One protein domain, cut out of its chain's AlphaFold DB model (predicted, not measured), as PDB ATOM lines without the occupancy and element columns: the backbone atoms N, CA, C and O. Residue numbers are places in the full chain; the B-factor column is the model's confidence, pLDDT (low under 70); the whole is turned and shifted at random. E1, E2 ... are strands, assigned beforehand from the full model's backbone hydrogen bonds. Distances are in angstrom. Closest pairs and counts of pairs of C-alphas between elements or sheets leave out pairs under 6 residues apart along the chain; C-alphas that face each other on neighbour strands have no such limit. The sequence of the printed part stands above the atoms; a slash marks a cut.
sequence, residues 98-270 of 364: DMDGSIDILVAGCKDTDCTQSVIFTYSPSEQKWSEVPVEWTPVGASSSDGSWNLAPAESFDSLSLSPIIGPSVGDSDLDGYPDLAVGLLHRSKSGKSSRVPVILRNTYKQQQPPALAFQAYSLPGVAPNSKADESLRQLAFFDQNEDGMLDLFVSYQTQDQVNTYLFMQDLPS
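What this domain is: This is residues 98 to 270 of the 364 residues of an uncharacterized protein of Sparganum proliferum (UniProt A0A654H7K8). A strongly twisted sheet of five strands, E4 to E8, makes the middle of the model, and a smaller sheet of three strands, E9 to E11, is partly face to face with it as the second layer of a sandwich. A third small sheet, E1 to E3, lies beyond the five-stranded sheet from E9 to E11 and meets it through few C-alphas, near E4 and E8. The printed part has 173 residues with eleven named strands, E1 to E11 in chain order, and no named helix; the class is all strand, though under half of the residues, 73, are in named elements. The five-stranded sheet is branched at E6, the other two run E1 - E2 - E3 and E9 - E10 - E11, and the neighbour pairs in the three sheets are antiparallel. The whole is compact, with a radius of gyration of the C-alphas of 16.1 A and spans of 45 by 40 by 35 A.

Where its parts are: The two longest strands by residues are E6, residues 180 to 189, 26.1 A from first to last C-alpha, and E7, residues 194 to 203, 26.2 A. E6 begins with C-alpha 180 at (-16.401, 8.913, 51.263). In the same sheet are E4, residues 147 to 151, E5, residues 169 to 171, and E8, residues 215 to 219. E9 has residues 232 to 239 and is 21.0 A long, E10 has residues 248 to 254 and is 20.0 A long, and E11 has residues 259 to 264 and is 16.2 A long. E11 ends with C-alpha 264 at (-28.367, 9.946, 61.872). E1, residues 104 to 110, begins with C-alpha 104 at (-10.552, 15.758, 41.655) and is 19.8 A long; E2, residues 118 to 124, is 20.2 A long, and E3 has residues 129 to 133.

How they stand to each other: E4 and E5 are on one side of E6, beside residues 185 to 189 and 180 to 182, and E7 is on the other side. E6 bends by 53 degrees at residue 183, and E7 by 55 degrees at residue 198. E5, E6, E7 and E8 form a meander, each strand the antiparallel neighbour of the one before. The hairpin E6 and E7 has N 185 and O 197 within hydrogen-bond range at 2.9 A; N 150 and O 186 of E4 and E6 are 3.2 A apart, N 169 and O 182 of E5 and E6 2.9 A, and N 202 and O 216 of E7 and E8 2.9 A. In the sandwich, two sheets face to face, the parts that face each other are 9.9 A centre to centre and their best planes 31 degrees apart. The closest C-alphas of E5 and E9 are those of Ser 169 and Ala 237, 5.2 A apart; those of E7 and E9 are Arg 196 and Leu 233, 5.6 A. E6 and E10 are only just apart, at 8.1 A. E9, E10 and E11 form a second meander, with N 237 and O 250 at 2.9 A and N 251 and O 262 at 2.9 A. E1, E2 and E3 form a third, with N 107 and O 121 at 2.9 A and N 131 and O 122 at 2.9 A. The closest C-alphas of E2 and E4 are those of Ser 118 and Asn 150, 5.6 A apart. Residues 135 to 136 pair with residues 215 to 216 of E8, parallel.

The domain as a whole: The C-alphas farthest apart are those of Pro 210 and Asp 257, 49.2 A. The printed part has no cut. The links E3 to E4, E4 to E5, E7 to E8 and E8 to E9 are long. The mean pLDDT of the printed part is 88.0; residues 157 to 161, 227 and 268 to 270 are under 70.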
ATOM      1  N   ASP A  98      -7.951  10.149  46.049       91.38
ATOM      2  CA  ASP A  98      -6.813   9.230  46.031       91.38
ATOM      3  C   ASP A  98      -5.617   9.694  46.879       91.38
ATOM      4  O   ASP A  98      -4.647   8.943  47.013       91.38
ATOM      5  N   MET A  99      -5.738  10.843  47.554       89.38
ATOM      6  CA  MET A  99      -4.715  11.440  48.416       89.38
ATOM      7  C   MET A  99      -3.445  11.854  47.666       89.38
ATOM      8  O   MET A  99      -2.343  11.791  48.224       89.38
ATOM      9  N   ASP A 100      -3.578  12.277  46.407       87.56
ATOM     10  CA  ASP A 100      -2.459  12.758  45.594       87.56
ATOM     11  C   ASP A 100      -2.130  14.254  45.818       87.56
ATOM     12  O   ASP A 100      -1.090  14.745  45.360       87.56
ATOM     13  N   GLY A 101      -2.965  14.967  46.585       86.69
ATOM     14  CA  GLY A 101      -2.844  16.393  46.889       86.69
ATOM     15  C   GLY A 101      -3.570  17.318  45.904       86.69
ATOM     16  O   GLY A 101      -3.530  18.542  46.076       86.69
ATOM     17  N   SER A 102      -4.224  16.768  44.882       86.75
ATOM     18  CA  SER A 102      -5.032  17.479  43.892       86.75
ATOM     19  C   SER A 102      -6.520  17.286  44.179       86.75
ATOM     20  O   SER A 102      -6.966  16.250  44.650       86.75
ATOM     21  N   ILE A 103      -7.329  18.308  43.886       90.25
ATOM     22  CA  ILE A 103      -8.785  18.183  44.007       90.25
ATOM     23  C   ILE A 103      -9.357  17.637  42.702       90.25
ATOM     24  O   ILE A 103      -9.414  18.354  41.699       90.25
ATOM     25  N   ASP A 104      -9.844  16.406  42.750       92.31
ATOM     26  CA  ASP A 104     -10.552  15.758  41.655       92.31
ATOM     27  C   ASP A 104     -12.016  16.197  41.571       92.31
ATOM     28  O   ASP A 104     -12.601  16.760  42.504       92.31
ATOM     29  N   ILE A 105     -12.629  15.906  40.422       94.94
ATOM     30  CA  ILE A 105     -14.068  16.070  40.205       94.94
ATOM     31  C   ILE A 105     -14.704  14.693  40.104       94.94
ATOM     32  O   ILE A 105     -14.337  13.911  39.234       94.94
ATOM     33  N   LEU A 106     -15.725  14.427  40.907       96.31
ATOM     34  CA  LEU A 106     -16.489  13.189  40.851       96.31
ATOM     35  C   LEU A 106     -17.934  13.471  40.446       96.31
ATOM     36  O   LEU A 106     -18.562  14.413  40.929       96.31
ATOM     37  N   VAL A 107     -18.476  12.647  39.550       95.88
ATOM     38  CA  VAL A 107     -19.868  12.741  39.095       95.88
ATOM     39  C   VAL A 107     -20.505  11.355  39.121       95.88
ATOM     40  O   VAL A 107     -20.052  10.434  38.440       95.88
ATOM     41  N   ALA A 108     -21.585  11.215  39.888       96.25
ATOM     42  CA  ALA A 108     -22.415  10.015  39.903       96.25
ATOM     43  C   ALA A 108     -23.507  10.105  38.828       96.25
ATOM     44  O   ALA A 108     -24.071  11.174  38.588       96.25
ATOM     45  N   GLY A 109     -23.838   8.991  38.183       95.31
ATOM     46  CA  GLY A 109     -24.824   8.986  37.110       95.31
ATOM     47  C   GLY A 109     -25.278   7.600  36.676       95.31
ATOM     48  O   GLY A 109     -24.900   6.576  37.242       95.31
ATOM     49  N   CYS A 110     -26.099   7.572  35.634       96.31
ATOM     50  CA  CYS A 110     -26.622   6.352  35.042       96.31
ATOM     51  C   CYS A 110     -26.398   6.361  33.531       96.31
ATOM     52  O   CYS A 110     -26.701   7.345  32.843       96.31
ATOM     53  N   LYS A 111     -25.873   5.252  33.002       95.94
ATOM     54  CA  LYS A 111     -25.629   5.073  31.561       95.94
ATOM     55  C   LYS A 111     -26.929   4.923  30.768       95.94
ATOM     56  O   LYS A 111     -26.947   5.210  29.573       95.94
ATOM     57  N   ASP A 112     -28.007   4.528  31.432       95.56
ATOM     58  CA  ASP A 112     -29.347   4.329  30.893       95.56
ATOM     59  C   ASP A 112     -30.391   5.225  31.588       95.56
ATOM     60  O   ASP A 112     -30.145   5.799  32.648       95.56
ATOM     61  N   THR A 113     -31.570   5.364  30.977       92.38
ATOM     62  CA  THR A 113     -32.662   6.214  31.486       92.38
ATOM     63  C   THR A 113     -33.375   5.617  32.695       92.38
ATOM     64  O   THR A 113     -33.864   6.362  33.536       92.38
ATOM     65  N   ASP A 114     -33.404   4.288  32.804       91.50
ATOM     66  CA  ASP A 114     -34.064   3.575  33.906       91.50
ATOM     67  C   ASP A 114     -33.131   3.375  35.111       91.50
ATOM     68  O   ASP A 114     -33.511   2.760  36.113       91.50
ATOM     69  N   CYS A 115     -31.901   3.883  35.015       94.31
ATOM     70  CA  CYS A 115     -30.825   3.722  35.981       94.31
ATOM     71  C   CYS A 115     -30.609   2.272  36.450       94.31
ATOM     72  O   CYS A 115     -30.476   1.985  37.637       94.31
ATOM     73  N   THR A 116     -30.593   1.331  35.509       94.31
ATOM     74  CA  THR A 116     -30.159  -0.057  35.735       94.31
ATOM     75  C   THR A 116     -28.633  -0.192  35.698       94.31
ATOM     76  O   THR A 116     -28.083  -1.132  36.271       94.31
ATOM     77  N   GLN A 117     -27.942   0.754  35.057       95.56
ATOM     78  CA  GLN A 117     -26.492   0.798  34.904       95.56
ATOM     79  C   GLN A 117     -25.927   2.061  35.559       95.56
ATOM     80  O   GLN A 117     -25.698   3.088  34.914       95.56
ATOM     81  N   SER A 118     -25.704   1.971  36.867       97.19
ATOM     82  CA  SER A 118     -25.088   3.027  37.671       97.19
ATOM     83  C   SER A 118     -23.588   3.126  37.424       97.19
ATOM     84  O   SER A 118     -22.915   2.118  37.214       97.19
ATOM     85  N   VAL A 119     -23.065   4.347  37.460       97.50
ATOM     86  CA  VAL A 119     -21.649   4.635  37.237       97.50
ATOM     87  C   VAL A 119     -21.222   5.847  38.059       97.50
ATOM     88  O   VAL A 119     -21.995   6.785  38.255       97.50
ATOM     89  N   ILE A 120     -19.979   5.823  38.527       98.00
ATOM     90  CA  ILE A 120     -19.290   6.989  39.071       98.00
ATOM     91  C   ILE A 120     -18.101   7.274  38.163       98.00
ATOM     92  O   ILE A 120     -17.335   6.369  37.835       98.00
ATOM     93  N   PHE A 121     -17.965   8.526  37.746       97.38
ATOM     94  CA  PHE A 121     -16.807   9.001  37.007       97.38
ATOM     95  C   PHE A 121     -15.970   9.915  37.894       97.38
ATOM     96  O   PHE A 121     -16.536  10.739  38.609       97.38
ATOM     97  N   THR A 122     -14.648   9.807  37.797       96.50
ATOM     98  CA  THR A 122     -13.711  10.789  38.354       96.50
ATOM     99  C   THR A 122     -12.940  11.471  37.225       96.50
ATOM    100  O   THR A 122     -12.627  10.841  36.213       96.50
ATOM    101  N   TYR A 123     -12.688  12.767  37.357       95.06
ATOM    102  CA  TYR A 123     -11.831  13.551  36.482       95.06
ATOM    103  C   TYR A 123     -10.622  14.002  37.271       95.06
ATOM    104  O   TYR A 123     -10.761  14.817  38.184       95.06
ATOM    105  N   SER A 124      -9.456  13.537  36.837       90.44
ATOM    106  CA  SER A 124      -8.186  14.027  37.347       90.44
ATOM    107  C   SER A 124      -7.772  15.281  36.569       90.44
ATOM    108  O   SER A 124      -7.579  15.211  35.344       90.44
ATOM    109  N   PRO A 125      -7.625  16.451  37.223       84.44
ATOM    110  CA  PRO A 125      -7.155  17.662  36.556       84.44
ATOM    111  C   PRO A 125      -5.715  17.551  36.047       84.44
ATOM    112  O   PRO A 125      -5.372  18.220  35.066       84.44
ATOM    113  N   SER A 126      -4.887  16.717  36.690       80.88
ATOM    114  CA  SER A 126      -3.489  16.491  36.310       80.88
ATOM    115  C   SER A 126      -3.392  15.684  35.009       80.88
ATOM    116  O   SER A 126      -2.670  16.083  34.093       80.88
ATOM    117  N   GLU A 127      -4.195  14.623  34.868       85.06
ATOM    118  CA  GLU A 127      -4.272  13.806  33.646       85.06
ATOM    119  C   GLU A 127      -5.196  14.389  32.565       85.06
ATOM    120  O   GLU A 127      -5.155  13.976  31.405       85.06
ATOM    121  N   GLN A 128      -6.051  15.341  32.942       88.69
ATOM    122  CA  GLN A 128      -7.109  15.918  32.111       88.69
ATOM    123  C   GLN A 128      -8.061  14.877  31.509       88.69
ATOM    124  O   GLN A 128      -8.542  15.032  30.380       88.69
ATOM    125  N   LYS A 129      -8.360  13.816  32.261       91.88
ATOM    126  CA  LYS A 129      -9.093  12.653  31.761       91.88
ATOM    127  C   LYS A 129     -10.152  12.180  32.750       91.88
ATOM    128  O   LYS A 129      -9.924  12.157  33.953       91.88
ATOM    129  N   TRP A 130     -11.294  11.758  32.203       95.38
ATOM    130  CA  TRP A 130     -12.323  11.027  32.939       95.38
ATOM    131  C   TRP A 130     -12.010   9.529  32.985       95.38
ATOM    132  O   TRP A 130     -11.679   8.925  31.956       95.38
ATOM    133  N   SER A 131     -12.192   8.918  34.147       95.31
ATOM    134  CA  SER A 131     -12.133   7.474  34.361       95.31
ATOM    135  C   SER A 131     -13.384   6.992  35.095       95.31
ATOM    136  O   SER A 131     -14.012   7.732  35.853       95.31
ATOM    137  N   GLU A 132     -13.796   5.753  34.820       96.75
ATOM    138  CA  GLU A 132     -14.860   5.095  35.580       96.75
ATOM    139  C   GLU A 132     -14.279   4.516  36.865       96.75
ATOM    140  O   GLU A 132     -13.261   3.822  36.834       96.75
ATOM    141  N   VAL A 133     -14.949   4.787  37.980       97.12
ATOM    142  CA  VAL A 133     -14.571   4.288  39.297       97.12
ATOM    143  C   VAL A 133     -15.311   2.973  39.556       97.12
ATOM    144  O   VAL A 133     -16.542   2.947  39.451       97.12
ATOM    145  N   PRO A 134     -14.612   1.875  39.897       97.62
ATOM    146  CA  PRO A 134     -15.252   0.645  40.348       97.62
ATOM    147  C   PRO A 134     -16.071   0.872  41.623       97.62
ATOM    148  O   PRO A 134     -15.589   1.468  42.587       97.62
ATOM    149  N   VAL A 135     -17.307   0.373  41.643       97.62
ATOM    150  CA  VAL A 135     -18.201   0.470  42.804       97.62
ATOM    151  C   VAL A 135     -18.883  -0.872  43.039       97.62
ATOM    152  O   VAL A 135     -19.547  -1.390  42.140       97.62
ATOM    153  N   GLU A 136     -18.765  -1.409  44.252       97.06
ATOM    154  CA  GLU A 136     -19.627  -2.491  44.727       97.06
ATOM    155  C   GLU A 136     -20.905  -1.882  45.315       97.06
ATOM    156  O   GLU A 136     -20.926  -1.343  46.427       97.06
ATOM    157  N   TRP A 137     -21.974  -1.923  44.518       96.12
ATOM    158  CA  TRP A 137     -23.260  -1.301  44.836       96.12
ATOM    159  C   TRP A 137     -24.061  -2.070  45.885       96.12
ATOM    160  O   TRP A 137     -24.953  -1.489  46.503       96.12
ATOM    161  N   THR A 138     -23.782  -3.361  46.078       95.19
ATOM    162  CA  THR A 138     -24.472  -4.181  47.076       95.19
ATOM    163  C   THR A 138     -23.953  -3.813  48.463       95.19
ATOM    164  O   THR A 138     -22.760  -3.995  48.718       95.19
ATOM    165  N   PRO A 139     -24.801  -3.315  49.383       94.44
ATOM    166  CA  PRO A 139     -24.335  -2.966  50.714       94.44
ATOM    167  C   PRO A 139     -23.757  -4.172  51.457       94.44
ATOM    168  O   PRO A 139     -24.297  -5.276  51.366       94.44
ATOM    169  N   VAL A 140     -22.690  -3.966  52.233       92.12
ATOM    170  CA  VAL A 140     -22.089  -5.043  53.035       92.12
ATOM    171  C   VAL A 140     -23.139  -5.683  53.950       92.12
ATOM    172  O   VAL A 140     -23.858  -5.001  54.677       92.12
ATOM    173  N   GLY A 141     -23.228  -7.014  53.905       86.44
ATOM    174  CA  GLY A 141     -24.211  -7.798  54.659       86.44
ATOM    175  C   GLY A 141     -25.567  -7.973  53.964       86.44
ATOM    176  O   GLY A 141     -26.353  -8.810  54.404       86.44
ATOM    177  N   ALA A 142     -25.838  -7.258  52.867       86.62
ATOM    178  CA  ALA A 142     -26.965  -7.553  51.986       86.62
ATOM    179  C   ALA A 142     -26.582  -8.652  50.985       86.62
ATOM    180  O   ALA A 142     -25.452  -8.704  50.497       86.62
ATOM    181  N   SER A 143     -27.525  -9.534  50.652       78.94
ATOM    182  CA  SER A 143     -27.288 -10.550  49.630       78.94
ATOM    183  C   SER A 143     -27.648 -10.022  48.244       78.94
ATOM    184  O   SER A 143     -28.748  -9.509  48.023       78.94
ATOM    185  N   SER A 144     -26.769 -10.248  47.265       74.62
ATOM    186  CA  SER A 144     -27.061 -10.004  45.844       74.62
ATOM    187  C   SER A 144     -28.216 -10.871  45.319       74.62
ATOM    188  O   SER A 144     -28.778 -10.609  44.255       74.62
ATOM    189  N   SER A 145     -28.628 -11.897  46.077       77.69
ATOM    190  CA  SER A 145     -29.825 -12.684  45.777       77.69
ATOM    191  C   SER A 145     -31.138 -11.942  46.018       77.69
ATOM    192  O   SER A 145     -32.158 -12.393  45.491       77.69
ATOM    193  N   ASP A 146     -31.144 -10.859  46.794       81.75
ATOM    194  CA  ASP A 146     -32.378 -10.281  47.347       81.75
ATOM    195  C   ASP A 146     -32.984  -9.191  46.451       81.75
ATOM    196  O   ASP A 146     -34.192  -8.917  46.496       81.75
ATOM    197  N   GLY A 147     -32.168  -8.633  45.560       89.25
ATOM    198  CA  GLY A 147     -32.557  -7.574  44.645       89.25
ATOM    199  C   GLY A 147     -31.359  -6.930  43.961       89.25
ATOM    200  O   GLY A 147     -30.213  -7.309  44.203       89.25
ATOM    201  N   SER A 148     -31.633  -5.955  43.096       93.12
ATOM    202  CA  SER A 148     -30.597  -5.109  42.503       93.12
ATOM    203  C   SER A 148     -30.445  -3.812  43.290       93.12
ATOM    204  O   SER A 148     -31.424  -3.277  43.819       93.12
ATOM    205  N   TRP A 149     -29.218  -3.300  43.321       95.62
ATOM    206  CA  TRP A 149     -28.858  -2.028  43.935       95.62
ATOM    207  C   TRP A 149     -28.233  -1.130  42.877       95.62
ATOM    208  O   TRP A 149     -27.265  -1.509  42.220       95.62
ATOM    209  N   ASN A 150     -28.816   0.046  42.691       96.44
ATOM    210  CA  ASN A 150     -28.392   1.033  41.708       96.44
ATOM    211  C   ASN A 150     -28.488   2.431  42.325       96.44
ATOM    212  O   ASN A 150     -29.213   2.613  43.296       96.44
ATOM    213  N   LEU A 151     -27.805   3.430  41.770       97.06
ATOM    214  CA  LEU A 151     -28.036   4.834  42.115       97.06
ATOM    215  C   LEU A 151     -29.523   5.172  41.992       97.06
ATOM    216  O   LEU A 151     -30.202   4.720  41.073       97.06
ATOM    217  N   ALA A 152     -30.029   5.965  42.932       95.06
ATOM    218  CA  ALA A 152     -31.408   6.418  42.918       95.06
ATOM    219  C   ALA A 152     -31.523   7.770  42.205       95.06
ATOM    220  O   ALA A 152     -31.022   8.775  42.724       95.06
ATOM    221  N   PRO A 153     -32.248   7.841  41.075       93.06
ATOM    222  CA  PRO A 153     -32.722   9.113  40.569       93.06
ATOM    223  C   PRO A 153     -33.650   9.781  41.586       93.06
ATOM    224  O   PRO A 153     -34.480   9.112  42.224       93.06
ATOM    225  N   ALA A 154     -33.504  11.095  41.722       87.50
ATOM    226  CA  ALA A 154     -34.389  11.918  42.527       87.50
ATOM    227  C   ALA A 154     -35.788  11.957  41.900       87.50
ATOM    228  O   ALA A 154     -35.946  12.016  40.679       87.50
ATOM    229  N   GLU A 155     -36.818  11.925  42.741       82.56
ATOM    230  CA  GLU A 155     -38.195  12.120  42.293       82.56
ATOM    231  C   GLU A 155     -38.534  13.610  42.248       82.56
ATOM    232  O   GLU A 155     -38.186  14.384  43.141       82.56
ATOM    233  N   SER A 156     -39.210  14.020  41.177       71.06
ATOM    234  CA  SER A 156     -39.659  15.398  41.006       71.06
ATOM    235  C   SER A 156     -40.976  15.600  41.746       71.06
ATOM    236  O   SER A 156     -42.028  15.245  41.219       71.06
ATOM    237  N   PHE A 157     -40.920  16.202  42.932       63.19
ATOM    238  CA  PHE A 157     -42.121  16.488  43.718       63.19
ATOM    239  C   PHE A 157     -42.621  17.938  43.598       63.19
ATOM    240  O   PHE A 157     -43.815  18.132  43.431       63.19
ATOM    241  N   ASP A 158     -41.739  18.950  43.604       60.09
ATOM    242  CA  ASP A 158     -42.163  20.351  43.831       60.09
ATOM    243  C   ASP A 158     -41.496  21.403  42.930       60.09
ATOM    244  O   ASP A 158     -41.323  22.549  43.338       60.09
ATOM    245  N   SER A 159     -41.076  21.067  41.707       55.69
ATOM    246  CA  SER A 159     -40.412  22.007  40.767       55.69
ATOM    247  C   SER A 159     -39.107  22.673  41.262       55.69
ATOM    248  O   SER A 159     -38.478  23.422  40.516       55.69
ATOM    249  N   LEU A 160     -38.661  22.381  42.488       57.09
ATOM    250  CA  LEU A 160     -37.356  22.768  43.013       57.09
ATOM    251  C   LEU A 160     -36.268  21.943  42.320       57.09
ATOM    252  O   LEU A 160     -36.365  20.717  42.250       57.09
ATOM    253  N   SER A 161     -35.235  22.622  41.816       57.12
ATOM    254  CA  SER A 161     -34.093  21.974  41.167       57.12
ATOM    255  C   SER A 161     -33.290  21.206  42.221       57.12
ATOM    256  O   SER A 161     -32.579  21.794  43.034       57.12
ATOM    257  N   LEU A 162     -33.481  19.889  42.255       70.75
ATOM    258  CA  LEU A 162     -32.646  18.948  42.994       70.75
ATOM    259  C   LEU A 162     -31.631  18.330  42.028       70.75
ATOM    260  O   LEU A 162     -31.878  18.247  40.821       70.75
ATOM    261  N   SER A 163     -30.513  17.845  42.573       84.00
ATOM    262  CA  SER A 163     -29.621  16.947  41.833       84.00
ATOM    263  C   SER A 163     -30.447  15.781  41.264       84.00
ATOM    264  O   SER A 163     -31.213  15.172  42.016       84.00
ATOM    265  N   PRO A 164     -30.326  15.432  39.969       88.69
ATOM    266  CA  PRO A 164     -31.102  14.328  39.392       88.69
ATOM    267  C   PRO A 164     -30.785  12.954  39.973       88.69
ATOM    268  O   PRO A 164     -31.589  12.038  39.825       88.69
ATOM    269  N   ILE A 165     -29.638  12.807  40.630       93.06
ATOM    270  CA  ILE A 165     -29.288  11.654  41.462       93.06
ATOM    271  C   ILE A 165     -29.310  12.115  42.919       93.06
ATOM    272  O   ILE A 165     -28.873  13.222  43.222       93.06
ATOM    273  N   ILE A 166     -29.813  11.286  43.832       93.88
ATOM    274  CA  ILE A 166     -29.833  11.626  45.260       93.88
ATOM    275  C   ILE A 166     -28.401  11.599  45.810       93.88
ATOM    276  O   ILE A 166     -27.785  10.535  45.908       93.88
ATOM    277  N   GLY A 167     -27.899  12.776  46.186       91.12
ATOM    278  CA  GLY A 167     -26.478  13.007  46.457       91.12
ATOM    279  C   GLY A 167     -25.698  13.307  45.160       91.12
ATOM    280  O   GLY A 167     -26.285  13.833  44.209       91.12
ATOM    281  N   PRO A 168     -24.395  12.974  45.089       93.69
ATOM    282  CA  PRO A 168     -23.533  12.576  46.202       93.69
ATOM    283  C   PRO A 168     -23.234  13.749  47.151       93.69
ATOM    284  O   PRO A 168     -23.220  14.907  46.745       93.69
ATOM    285  N   SER A 169     -22.978  13.441  48.420       94.31
ATOM    286  CA  SER A 169     -22.379  14.362  49.394       94.31
ATOM    287  C   SER A 169     -21.039  13.787  49.840       94.31
ATOM    288  O   SER A 169     -20.952  12.584  50.054       94.31
ATOM    289  N   VAL A 170     -20.003  14.620  49.935       95.75
ATOM    290  CA  VAL A 170     -18.630  14.185  50.238       95.75
ATOM    291  C   VAL A 170     -18.322  14.398  51.710       95.75
ATOM    292  O   VAL A 170     -18.655  15.451  52.259       95.75
ATOM    293  N   GLY A 171     -17.653  13.428  52.324       93.88
ATOM    294  CA  GLY A 171     -17.173  13.513  53.698       93.88
ATOM    295  C   GLY A 171     -16.405  12.258  54.096       93.88
ATOM    296  O   GLY A 171     -16.688  11.195  53.570       93.88
ATOM    297  N   ASP A 172     -15.430  12.373  54.995       92.88
ATOM    298  CA  ASP A 172     -14.718  11.224  55.570       92.88
ATOM    299  C   ASP A 172     -15.519  10.694  56.772       92.88
ATOM    300  O   ASP A 172     -15.474  11.253  57.869       92.88
ATOM    301  N   SER A 173     -16.350   9.679  56.531       89.44
ATOM    302  CA  SER A 173     -17.319   9.178  57.517       89.44
ATOM    303  C   SER A 173     -16.697   8.218  58.524       89.44
ATOM    304  O   SER A 173     -17.249   7.980  59.603       89.44
ATOM    305  N   ASP A 174     -15.555   7.636  58.171       88.94
ATOM    306  CA  ASP A 174     -14.871   6.645  58.982       88.94
ATOM    307  C   ASP A 174     -13.544   7.144  59.550       88.94
ATOM    308  O   ASP A 174     -12.946   6.408  60.335       88.94
ATOM    309  N   LEU A 175     -13.123   8.367  59.220       89.00
ATOM    310  CA  LEU A 175     -11.889   9.025  59.641       89.00
ATOM    311  C   LEU A 175     -10.625   8.256  59.231       89.00
ATOM    312  O   LEU A 175      -9.691   8.120  60.035       89.00
ATOM    313  N   ASP A 176     -10.597   7.663  58.036       89.31
ATOM    314  CA  ASP A 176      -9.421   6.982  57.479       89.31
ATOM    315  C   ASP A 176      -8.541   7.879  56.582       89.31
ATOM    316  O   ASP A 176      -7.463   7.453  56.118       89.31
ATOM    317  N   GLY A 177      -8.980   9.127  56.409       90.38
ATOM    318  CA  GLY A 177      -8.405  10.163  55.574       90.38
ATOM    319  C   GLY A 177      -9.132  10.298  54.239       90.38
ATOM    320  O   GLY A 177      -9.246  11.407  53.737       90.38
ATOM    321  N   TYR A 178      -9.609   9.212  53.641       94.31
ATOM    322  CA  TYR A 178     -10.091   9.215  52.265       94.31
ATOM    323  C   TYR A 178     -11.547   9.692  52.209       94.31
ATOM    324  O   TYR A 178     -12.396   9.158  52.914       94.31
ATOM    325  N   PRO A 179     -11.889  10.671  51.353       96.06
ATOM    326  CA  PRO A 179     -13.267  11.133  51.259       96.06
ATOM    327  C   PRO A 179     -14.221  10.019  50.801       96.06
ATOM    328  O   PRO A 179     -14.037   9.430  49.729       96.06
ATOM    329  N   ASP A 180     -15.273   9.785  51.584       96.50
ATOM    330  CA  ASP A 180     -16.401   8.913  51.263       96.50
ATOM    331  C   ASP A 180     -17.532   9.701  50.593       96.50
ATOM    332  O   ASP A 180     -17.528  10.938  50.520       96.50
ATOM    333  N   LEU A 181     -18.548   8.973  50.121       97.56
ATOM    334  CA  LEU A 181     -19.754   9.561  49.548       97.56
ATOM    335  C   LEU A 181     -21.000   9.077  50.275       97.56
ATOM    336  O   LEU A 181     -21.262   7.881  50.347       97.56
ATOM    337  N   ALA A 182     -21.855   9.994  50.699       96.50
ATOM    338  CA  ALA A 182     -23.229   9.660  51.027       96.50
ATOM    339  C   ALA A 182     -24.078   9.751  49.747       96.50
ATOM    340  O   ALA A 182     -24.037  10.760  49.032       96.50
ATOM    341  N   VAL A 183     -24.844   8.698  49.437       96.81
ATOM    342  CA  VAL A 183     -25.690   8.613  48.229       96.81
ATOM    343  C   VAL A 183     -27.011   7.902  48.516       96.81
ATOM    344  O   VAL A 183     -27.141   7.140  49.474       96.81
ATOM    345  N   GLY A 184     -28.012   8.126  47.665       95.69
ATOM    346  CA  GLY A 184     -29.222   7.309  47.650       95.69
ATOM    347  C   GLY A 184     -29.088   6.138  46.680       95.69
ATOM    348  O   GLY A 184     -28.766   6.349  45.509       95.69
ATOM    349  N   LEU A 185     -29.403   4.922  47.128       96.00
ATOM    350  CA  LEU A 185     -29.551   3.757  46.253       96.00
ATOM    351  C   LEU A 185     -31.010   3.338  46.107       96.00
ATOM    352  O   LEU A 185     -31.783   3.341  47.063       96.00
ATOM    353  N   LEU A 186     -31.382   2.944  44.897       94.75
ATOM    354  CA  LEU A 186     -32.638   2.299  44.574       94.75
ATOM    355  C   LEU A 186     -32.451   0.787  44.697       94.75
ATOM    356  O   LEU A 186     -31.798   0.159  43.863       94.75
ATOM    357  N   HIS A 187     -33.059   0.207  45.728       94.06
ATOM    358  CA  HIS A 187     -33.158  -1.237  45.876       94.06
ATOM    359  C   HIS A 187     -34.414  -1.740  45.170       94.06
ATOM    360  O   HIS A 187     -35.522  -1.330  45.530       94.06
ATOM    361  N   ARG A 188     -34.258  -2.646  44.201       92.75
ATOM    362  CA  ARG A 188     -35.368  -3.339  43.530       92.75
ATOM    363  C   ARG A 188     -35.379  -4.801  43.953       92.75
ATOM    364  O   ARG A 188     -34.547  -5.590  43.509       92.75
ATOM    365  N   SER A 189     -36.329  -5.169  44.806       90.88
ATOM    366  CA  SER A 189     -36.498  -6.550  45.257       90.88
ATOM    367  C   SER A 189     -37.012  -7.441  44.125       90.88
ATOM    368  O   SER A 189     -37.827  -7.015  43.305       90.88
ATOM    369  N   LYS A 190     -36.655  -8.731  44.156       86.50
ATOM    370  CA  LYS A 190     -37.251  -9.758  43.275       86.50
ATOM    371  C   LYS A 190     -38.775  -9.865  43.383       86.50
ATOM    372  O   LYS A 190     -39.424 -10.310  42.445       86.50
ATOM    373  N   SER A 191     -39.347  -9.443  44.513       83.25
ATOM    374  CA  SER A 191     -40.800  -9.370  44.720       83.25
ATOM    375  C   SER A 191     -41.487  -8.234  43.942       83.25
ATOM    376  O   SER A 191     -42.708  -8.117  43.997       83.25
ATOM    377  N   GLY A 192     -40.725  -7.383  43.246       83.69
ATOM    378  CA  GLY A 192     -41.223  -6.225  42.498       83.69
ATOM    379  C   GLY A 192     -41.330  -4.937  43.321       83.69
ATOM    380  O   GLY A 192     -41.595  -3.876  42.759       83.69
ATOM    381  N   LYS A 193     -41.094  -4.989  44.639       88.25
ATOM    382  CA  LYS A 193     -41.058  -3.790  45.492       88.25
ATOM    383  C   LYS A 193     -39.751  -3.025  45.304       88.25
ATOM    384  O   LYS A 193     -38.679  -3.632  45.306       88.25
ATOM    385  N   SER A 194     -39.848  -1.703  45.191       90.06
ATOM    386  CA  SER A 194     -38.695  -0.808  45.079       90.06
ATOM    387  C   SER A 194     -38.684   0.201  46.219       90.06
ATOM    388  O   SER A 194     -39.736   0.704  46.602       90.06
ATOM    389  N   SER A 195     -37.502   0.518  46.742       91.19
ATOM    390  CA  SER A 195     -37.338   1.521  47.798       91.19
ATOM    391  C   SER A 195     -36.019   2.265  47.645       91.19
ATOM    392  O   SER A 195     -35.013   1.645  47.296       91.19
ATOM    393  N   ARG A 196     -36.015   3.565  47.949       93.12
ATOM    394  CA  ARG A 196     -34.794   4.378  47.986       93.12
ATOM    395  C   ARG A 196     -34.218   4.393  49.395       93.12
ATOM    396  O   ARG A 196     -34.935   4.675  50.351       93.12
ATOM    397  N   VAL A 197     -32.937   4.077  49.512       93.00
ATOM    398  CA  VAL A 197     -32.251   3.849  50.784       93.00
ATOM    399  C   VAL A 197     -30.997   4.725  50.838       93.00
ATOM    400  O   VAL A 197     -30.224   4.704  49.878       93.00
ATOM    401  N   PRO A 198     -30.789   5.512  51.908       94.19
ATOM    402  CA  PRO A 198     -29.545   6.242  52.107       94.19
ATOM    403  C   PRO A 198     -28.432   5.254  52.463       94.19
ATOM    404  O   PRO A 198     -28.616   4.376  53.310       94.19
ATOM    405  N   VAL A 199     -27.283   5.398  51.813       95.50
ATOM    406  CA  VAL A 199     -26.095   4.580  52.065       95.50
ATOM    407  C   VAL A 199     -24.850   5.456  52.073       95.50
ATOM    408  O   VAL A 199     -24.840   6.556  51.516       95.50
ATOM    409  N   ILE A 200     -23.783   4.918  52.652       96.44
ATOM    410  CA  ILE A 200     -22.442   5.479  52.548       96.44
ATOM    411  C   ILE A 200     -21.640   4.584  51.603       96.44
ATOM    412  O   ILE A 200     -21.536   3.377  51.813       96.44
ATOM    413  N   LEU A 201     -21.096   5.162  50.540       97.94
ATOM    414  CA  LEU A 201     -20.077   4.547  49.707       97.94
ATOM    415  C   LEU A 201     -18.719   4.880  50.316       97.94
ATOM    416  O   LEU A 201     -18.238   6.004  50.168       97.94
ATOM    417  N   ARG A 202     -18.118   3.906  51.000       97.25
ATOM    418  CA  ARG A 202     -16.797   4.078  51.604       97.25
ATOM    419  C   ARG A 202     -15.706   3.938  50.564       97.25
ATOM    420  O   ARG A 202     -15.766   3.024  49.732       97.25
ATOM    421  N   ASN A 203     -14.730   4.830  50.609       97.62
ATOM    422  CA  ASN A 203     -13.569   4.784  49.745       97.62
ATOM    423  C   ASN A 203     -12.671   3.610  50.155       97.62
ATOM    424  O   ASN A 203     -12.263   3.459  51.300       97.62
ATOM    425  N   THR A 204     -12.378   2.725  49.208       96.19
ATOM    426  CA  THR A 204     -11.588   1.508  49.438       96.19
ATOM    427  C   THR A 204     -10.194   1.598  48.825       96.19
ATOM    428  O   THR A 204      -9.542   0.569  48.669       96.19
ATOM    429  N   TYR A 205      -9.706   2.806  48.509       93.62
ATOM    430  CA  TYR A 205      -8.420   3.041  47.841       93.62
ATOM    431  C   TYR A 205      -7.268   2.201  48.414       93.62
ATOM    432  O   TYR A 205      -6.606   1.457  47.689       93.62
ATOM    433  N   LYS A 206      -7.081   2.249  49.742       89.88
ATOM    434  CA  LYS A 206      -6.040   1.502  50.476       89.88
ATOM    435  C   LYS A 206      -6.191  -0.024  50.416       89.88
ATOM    436  O   LYS A 206      -5.237  -0.741  50.701       89.88
ATOM    437  N   GLN A 207      -7.389  -0.521  50.118       90.50
ATOM    438  CA  GLN A 207      -7.720  -1.947  50.113       90.50
ATOM    439  C   GLN A 207      -7.481  -2.585  48.736       90.50
ATOM    440  O   GLN A 207      -7.342  -3.805  48.646       90.50
ATOM    441  N   GLN A 208      -7.407  -1.777  47.673       91.75
ATOM    442  CA  GLN A 208      -7.153  -2.251  46.314       91.75
ATOM    443  C   GLN A 208      -5.670  -2.598  46.100       91.75
ATOM    444  O   GLN A 208      -4.770  -1.984  46.676       91.75
ATOM    445  N   GLN A 209      -5.406  -3.598  45.254       91.06
ATOM    446  CA  GLN A 209      -4.053  -4.008  44.862       91.06
ATOM    447  C   GLN A 209      -3.950  -4.096  43.327       91.06
ATOM    448  O   GLN A 209      -4.482  -5.046  42.747       91.06
ATOM    449  N   PRO A 210      -3.254  -3.155  42.650       91.00
ATOM    450  CA  PRO A 210      -2.599  -1.960  43.205       91.00
ATOM    451  C   PRO A 210      -3.605  -0.934  43.774       91.00
ATOM    452  O   PRO A 210      -4.784  -1.014  43.426       91.00
ATOM    453  N   PRO A 211      -3.162   0.021  44.622       91.75
ATOM    454  CA  PRO A 211      -4.025   1.081  45.140       91.75
ATOM    455  C   PRO A 211      -4.693   1.853  44.003       91.75
ATOM    456  O   PRO A 211      -4.026   2.297  43.066       91.75
ATOM    457  N   ALA A 212      -6.013   1.960  44.070       94.00
ATOM    458  CA  ALA A 212      -6.832   2.600  43.056       94.00
ATOM    459  C   ALA A 212      -8.163   3.017  43.675       94.00
ATOM    460  O   ALA A 212      -8.704   2.303  44.520       94.00
ATOM    461  N   LEU A 213      -8.707   4.152  43.233       95.81
ATOM    462  CA  LEU A 213      -9.997   4.632  43.711       95.81
ATOM    463  C   LEU A 213     -11.092   3.613  43.381       95.81
ATOM    464  O   LEU A 213     -11.287   3.250  42.222       95.81
ATOM    465  N   ALA A 214     -11.801   3.163  44.410       97.75
ATOM    466  CA  ALA A 214     -12.942   2.265  44.303       97.75
ATOM    467  C   ALA A 214     -13.840   2.447  45.527       97.75
ATOM    468  O   ALA A 214     -13.347   2.769  46.609       97.75
ATOM    469  N   PHE A 215     -15.135   2.186  45.390       98.31
ATOM    470  CA  PHE A 215     -16.094   2.356  46.481       98.31
ATOM    471  C   PHE A 215     -16.823   1.061  46.844       98.31
ATOM    472  O   PHE A 215     -17.124   0.237  45.982       98.31
ATOM    473  N   GLN A 216     -17.179   0.923  48.120       97.38
ATOM    474  CA  GLN A 216     -18.034  -0.146  48.637       97.38
ATOM    475  C   GLN A 216     -19.227   0.462  49.376       97.38
ATOM    476  O   GLN A 216     -19.051   1.303  50.255       97.38
ATOM    477  N   ALA A 217     -20.441   0.015  49.058       97.19
ATOM    478  CA  ALA A 217     -21.644   0.461  49.750       97.19
ATOM    479  C   ALA A 217     -21.772  -0.133  51.165       97.19
ATOM    480  O   ALA A 217     -21.551  -1.329  51.375       97.19
ATOM    481  N   TYR A 218     -22.208   0.694  52.115       94.00
ATOM    482  CA  TYR A 218     -22.556   0.339  53.491       94.00
ATOM    483  C   TYR A 218     -23.921   0.930  53.858       94.00
ATOM    484  O   TYR A 218     -24.186   2.116  53.651       94.00
ATOM    485  N   SER A 219     -24.790   0.093  54.424       89.94
ATOM    486  CA  SER A 219     -26.092   0.525  54.939       89.94
ATOM    487  C   SER A 219     -25.947   1.198  56.300       89.94
ATOM    488  O   SER A 219     -25.121   0.792  57.118       89.94
ATOM    489  N   LEU A 220     -26.811   2.174  56.576       83.94
ATOM    490  CA  LEU A 220     -26.906   2.779  57.902       83.94
ATOM    491  C   LEU A 220     -27.552   1.799  58.902       83.94
ATOM    492  O   LEU A 220     -28.520   1.113  58.548       83.94
ATOM    493  N   PRO A 221     -27.086   1.744  60.162       76.62
ATOM    494  CA  PRO A 221     -27.717   0.934  61.197       76.62
ATOM    495  C   PRO A 221     -29.205   1.269  61.364       76.62
ATOM    496  O   PRO A 221     -29.595   2.432  61.442       76.62
ATOM    497  N   GLY A 222     -30.055   0.242  61.412       73.81
ATOM    498  CA  GLY A 222     -31.506   0.410  61.566       73.81
ATOM    499  C   GLY A 222     -32.244   0.892  60.311       73.81
ATOM    500  O   GLY A 222     -33.472   0.969  60.330       73.81
ATOM    501  N   VAL A 223     -31.538   1.159  59.207       79.12
ATOM    502  CA  VAL A 223     -32.147   1.501  57.918       79.12
ATOM    503  C   VAL A 223     -32.209   0.255  57.042       79.12
ATOM    504  O   VAL A 223     -31.193  -0.286  56.615       79.12
ATOM    505  N   ALA A 224     -33.429  -0.191  56.749       75.25
ATOM    506  CA  ALA A 224     -33.688  -1.324  55.865       75.25
ATOM    507  C   ALA A 224     -34.523  -0.901  54.644       75.25
ATOM    508  O   ALA A 224     -35.321   0.042  54.740       75.25
ATOM    509  N   PRO A 225     -34.411  -1.614  53.505       77.06
ATOM    510  CA  PRO A 225     -35.325  -1.437  52.384       77.06
ATOM    511  C   PRO A 225     -36.788  -1.524  52.821       77.06
ATOM    512  O   PRO A 225     -37.152  -2.362  53.644       77.06
ATOM    513  N   ASN A 226     -37.639  -0.681  52.239       73.50
ATOM    514  CA  ASN A 226     -39.070  -0.577  52.558       73.50
ATOM    515  C   ASN A 226     -39.417  -0.213  54.021       73.50
ATOM    516  O   ASN A 226     -40.593  -0.260  54.376       73.50
ATOM    517  N   SER A 227     -38.453   0.180  54.866       69.69
ATOM    518  CA  SER A 227     -38.733   0.655  56.240       69.69
ATOM    519  C   SER A 227     -39.600   1.922  56.279       69.69
ATOM    520  O   SER A 227     -40.259   2.200  57.279       69.69
ATOM    521  N   LYS A 228     -39.628   2.663  55.167       75.62
ATOM    522  CA  LYS A 228     -40.374   3.903  54.947       75.62
ATOM    523  C   LYS A 228     -41.213   3.804  53.670       75.62
ATOM    524  O   LYS A 228     -40.989   4.543  52.728       75.62
ATOM    525  N   ALA A 229     -42.127   2.835  53.600       71.56
ATOM    526  CA  ALA A 229     -42.841   2.499  52.359       71.56
ATOM    527  C   ALA A 229     -43.616   3.673  51.719       71.56
ATOM    528  O   ALA A 229     -43.732   3.709  50.497       71.56
ATOM    529  N   ASP A 230     -44.085   4.628  52.528       80.62
ATOM    530  CA  ASP A 230     -44.850   5.796  52.071       80.62
ATOM    531  C   ASP A 230     -43.991   7.071  51.915       80.62
ATOM    532  O   ASP A 230     -44.512   8.126  51.554       80.62
ATOM    533  N   GLU A 231     -42.682   6.999  52.190       85.44
ATOM    534  CA  GLU A 231     -41.754   8.129  52.058       85.44
ATOM    535  C   GLU A 231     -40.647   7.800  51.042       85.44
ATOM    536  O   GLU A 231     -40.027   6.737  51.077       85.44
ATOM    537  N   SER A 232     -40.341   8.733  50.144       88.44
ATOM    538  CA  SER A 232     -39.240   8.600  49.189       88.44
ATOM    539  C   SER A 232     -38.039   9.400  49.664       88.44
ATOM    540  O   SER A 232     -38.175  10.543  50.100       88.44
ATOM    541  N   LEU A 233     -36.846   8.815  49.601       91.19
ATOM    542  CA  LEU A 233     -35.615   9.536  49.912       91.19
ATOM    543  C   LEU A 233     -35.487  10.746  48.972       91.19
ATOM    544  O   LEU A 233     -35.569  10.589  47.755       91.19
ATOM    545  N   ARG A 234     -35.289  11.940  49.535       88.12
ATOM    546  CA  ARG A 234     -35.221  13.203  48.783       88.12
ATOM    547  C   ARG A 234     -33.789  13.696  48.634       88.12
ATOM    548  O   ARG A 234     -33.363  14.032  47.535       88.12
ATOM    549  N   GLN A 235     -33.061  13.777  49.741       89.56
ATOM    550  CA  GLN A 235     -31.698  14.307  49.790       89.56
ATOM    551  C   GLN A 235     -30.994  13.839  51.059       89.56
ATOM    552  O   GLN A 235     -31.639  13.401  52.014       89.56
ATOM    553  N   LEU A 236     -29.675  13.968  51.063       91.56
ATOM    554  CA  LEU A 236     -28.829  13.649  52.198       91.56
ATOM    555  C   LEU A 236     -27.515  14.424  52.106       91.56
ATOM    556  O   LEU A 236     -27.072  14.754  51.004       91.56
ATOM    557  N   ALA A 237     -26.921  14.725  53.255       92.88
ATOM    558  CA  ALA A 237     -25.641  15.410  53.342       92.88
ATOM    559  C   ALA A 237     -24.935  15.090  54.658       92.88
ATOM    560  O   ALA A 237     -25.590  14.960  55.694       92.88
ATOM    561  N   PHE A 238     -23.609  15.001  54.611       92.25
ATOM    562  CA  PHE A 238     -22.806  14.945  55.827       92.25
ATOM    563  C   PHE A 238     -22.840  16.281  56.571       92.25
ATOM    564  O   PHE A 238     -22.853  17.350  55.953       92.25
ATOM    565  N   PHE A 239     -22.845  16.214  57.898       88.75
ATOM    566  CA  PHE A 239     -22.802  17.374  58.775       88.75
ATOM    567  C   PHE A 239     -22.279  16.976  60.152       88.75
ATOM    568  O   PHE A 239     -22.781  16.031  60.734       88.75
ATOM    569  N   ASP A 240     -21.309  17.706  60.688       87.19
ATOM    570  CA  ASP A 240     -20.833  17.510  62.061       87.19
ATOM    571  C   ASP A 240     -21.708  18.343  63.010       87.19
ATOM    572  O   ASP A 240     -21.491  19.546  63.175       87.19
ATOM    573  N   GLN A 241     -22.761  17.736  63.574       83.19
ATOM    574  CA  GLN A 241     -23.713  18.464  64.420       83.19
ATOM    575  C   GLN A 241     -23.133  18.807  65.794       83.19
ATOM    576  O   GLN A 241     -23.574  19.786  66.410       83.19
ATOM    577  N   ASN A 242     -22.178  18.012  66.273       82.31
ATOM    578  CA  ASN A 242     -21.611  18.134  67.613       82.31
ATOM    579  C   ASN A 242     -20.251  18.853  67.632       82.31
ATOM    580  O   ASN A 242     -19.709  19.088  68.713       82.31
ATOM    581  N   GLU A 243     -19.720  19.231  66.465       82.75
ATOM    582  CA  GLU A 243     -18.388  19.822  66.269       82.75
ATOM    583  C   GLU A 243     -17.247  18.961  66.855       82.75
ATOM    584  O   GLU A 243     -16.183  19.461  67.272       82.75
ATOM    585  N   ASP A 244     -17.468  17.649  66.920       80.88
ATOM    586  CA  ASP A 244     -16.533  16.678  67.488       80.88
ATOM    587  C   ASP A 244     -15.588  16.079  66.434       80.88
ATOM    588  O   ASP A 244     -14.601  15.428  66.790       80.88
ATOM    589  N   GLY A 245     -15.799  16.419  65.159       80.25
ATOM    590  CA  GLY A 245     -15.031  15.936  64.021       80.25
ATOM    591  C   GLY A 245     -15.566  14.639  63.422       80.25
ATOM    592  O   GLY A 245     -14.975  14.158  62.459       80.25
ATOM    593  N   MET A 246     -16.652  14.073  63.954       83.06
ATOM    594  CA  MET A 246     -17.367  12.960  63.338       83.06
ATOM    595  C   MET A 246     -18.482  13.505  62.449       83.06
ATOM    596  O   MET A 246     -19.227  14.408  62.818       83.06
ATOM    597  N   LEU A 247     -18.592  12.967  61.237       87.25
ATOM    598  CA  LEU A 247     -19.647  13.379  60.323       87.25
ATOM    599  C   LEU A 247     -20.930  12.612  60.637       87.25
ATOM    600  O   LEU A 247     -21.001  11.402  60.443       87.25
ATOM    601  N   ASP A 248     -21.965  13.329  61.064       88.94
ATOM    602  CA  ASP A 248     -23.328  12.812  61.087       88.94
ATOM    603  C   ASP A 248     -23.940  12.894  59.685       88.94
ATOM    604  O   ASP A 248     -23.430  13.562  58.779       88.94
ATOM    605  N   LEU A 249     -25.080  12.231  59.496       88.50
ATOM    606  CA  LEU A 249     -25.780  12.232  58.218       88.50
ATOM    607  C   LEU A 249     -27.181  12.832  58.353       88.50
ATOM    608  O   LEU A 249     -28.089  12.237  58.941       88.50
ATOM    609  N   PHE A 250     -27.382  13.994  57.734       90.00
ATOM    610  CA  PHE A 250     -28.715  14.532  57.491       90.00
ATOM    611  C   PHE A 250     -29.368  13.784  56.340       90.00
ATOM    612  O   PHE A 250     -28.782  13.641  55.270       90.00
ATOM    613  N   VAL A 251     -30.612  13.359  56.538       89.25
ATOM    614  CA  VAL A 251     -31.407  12.674  55.521       89.25
ATOM    615  C   VAL A 251     -32.813  13.246  55.517       89.25
ATOM    616  O   VAL A 251     -33.498  13.240  56.539       89.25
ATOM    617  N   SER A 252     -33.283  13.691  54.358       88.88
ATOM    618  CA  SER A 252     -34.678  14.085  54.178       88.88
ATOM    619  C   SER A 252     -35.414  13.067  53.318       88.88
ATOM    620  O   SER A 252     -34.947  12.680  52.245       88.88
ATOM    621  N   TYR A 253     -36.600  12.692  53.770       87.62
ATOM    622  CA  TYR A 253     -37.585  11.933  53.019       87.62
ATOM    623  C   TYR A 253     -38.766  12.832  52.666       87.62
ATOM    624  O   TYR A 253     -39.054  13.808  53.359       87.62
ATOM    625  N   GLN A 254     -39.450  12.508  51.579       84.88
ATOM    626  CA  GLN A 254     -40.610  13.231  51.099       84.88
ATOM    627  C   GLN A 254     -41.789  12.283  50.890       84.88
ATOM    628  O   GLN A 254     -41.665  11.246  50.239       84.88
ATOM    629  N   THR A 255     -42.935  12.668  51.441       83.69
ATOM    630  CA  THR A 255     -44.254  12.138  51.088       83.69
ATOM    631  C   THR A 255     -44.915  13.072  50.069       83.69
ATOM    632  O   THR A 255     -44.323  14.069  49.659       83.69
ATOM    633  N   GLN A 256     -46.153  12.794  49.654       79.06
ATOM    634  CA  GLN A 256     -46.875  13.693  48.740       79.06
ATOM    635  C   GLN A 256     -47.030  15.122  49.291       79.06
ATOM    636  O   GLN A 256     -46.976  16.067  48.512       79.06
ATOM    637  N   ASP A 257     -47.152  15.280  50.613       78.75
ATOM    638  CA  ASP A 257     -47.516  16.561  51.235       78.75
ATOM    639  C   ASP A 257     -46.433  17.141  52.156       78.75
ATOM    640  O   ASP A 257     -46.497  18.315  52.530       78.75
ATOM    641  N   GLN A 258     -45.465  16.330  52.598       82.50
ATOM    642  CA  GLN A 258     -44.531  16.716  53.658       82.50
ATOM    643  C   GLN A 258     -43.104  16.247  53.391       82.50
ATOM    644  O   GLN A 258     -42.859  15.188  52.816       82.50
ATOM    645  N   VAL A 259     -42.150  17.040  53.879       84.31
ATOM    646  CA  VAL A 259     -40.734  16.678  53.926       84.31
ATOM    647  C   VAL A 259     -40.357  16.412  55.374       84.31
ATOM    648  O   VAL A 259     -40.388  17.315  56.209       84.31
ATOM    649  N   ASN A 260     -39.971  15.173  55.661       83.62
ATOM    650  CA  ASN A 260     -39.475  14.753  56.962       83.62
ATOM    651  C   ASN A 260     -37.953  14.732  56.924       83.62
ATOM    652  O   ASN A 260     -37.368  14.138  56.024       83.62
ATOM    653  N   THR A 261     -37.301  15.356  57.899       86.06
ATOM    654  CA  THR A 261     -35.837  15.342  57.999       86.06
ATOM    655  C   THR A 261     -35.416  14.624  59.267       86.06
ATOM    656  O   THR A 261     -35.963  14.867  60.341       86.06
ATOM    657  N   TYR A 262     -34.443  13.738  59.117       85.06
ATOM    658  CA  TYR A 262     -33.862  12.912  60.159       85.06
ATOM    659  C   TYR A 262     -32.360  13.191  60.216       85.06
ATOM    660  O   TYR A 262     -31.730  13.450  59.189       85.06
ATOM    661  N   LEU A 263     -31.800  13.130  61.419       84.00
ATOM    662  CA  LEU A 263     -30.363  13.195  61.651       84.00
ATOM    663  C   LEU A 263     -29.914  11.832  62.177       84.00
ATOM    664  O   LEU A 263     -30.404  11.377  63.213       84.00
ATOM    665  N   PHE A 264     -29.014  11.181  61.449       83.44
ATOM    666  CA  PHE A 264     -28.367   9.946  61.872       83.44
ATOM    667  C   PHE A 264     -27.038  10.312  62.511       83.44
ATOM    668  O   PHE A 264     -26.102  10.675  61.803       83.44
ATOM    669  N   MET A 265     -26.989  10.240  63.840       81.88
ATOM    670  CA  MET A 265     -25.772  10.540  64.585       81.88
ATOM    671  C   MET A 265     -24.805   9.361  64.516       81.88
ATOM    672  O   MET A 265     -25.218   8.218  64.747       81.88
ATOM    673  N   GLN A 266     -23.539   9.634  64.209       74.81
ATOM    674  CA  GLN A 266     -22.480   8.637  64.314       74.81
ATOM    675  C   GLN A 266     -21.864   8.675  65.713       74.81
ATOM    676  O   GLN A 266     -21.513   9.723  66.236       74.81
ATOM    677  N   ASP A 267     -21.711   7.494  66.306       71.94
ATOM    678  CA  ASP A 267     -20.959   7.294  67.542       71.94
ATOM    679  C   ASP A 267     -19.816   6.329  67.221       71.94
ATOM    680  O   ASP A 267     -20.002   5.107  67.170       71.94
ATOM    681  N   LEU A 268     -18.650   6.876  66.865       62.94
ATOM    682  CA  LEU A 268     -17.457   6.063  66.661       62.94
ATOM    683  C   LEU A 268     -16.804   5.811  68.029       62.94
ATOM    684  O   LEU A 268     -16.464   6.764  68.734       62.94
ATOM    685  N   PRO A 269     -16.569   4.543  68.416       54.16
ATOM    686  CA  PRO A 269     -15.906   4.241  69.676       54.16
ATOM    687  C   PRO A 269     -14.512   4.887  69.737       54.16
ATOM    688  O   PRO A 269     -13.759   4.911  68.764       54.16
ATOM    689  N   SER A 270     -14.202   5.413  70.923       47.41
ATOM    690  CA  SER A 270     -13.271   6.497  71.285       47.41
ATOM    691  C   SER A 270     -11.779   6.405  70.901       47.41
ATOM    692  O   SER A 270     -10.968   7.118  71.490       47.41
TER     693      SER A 270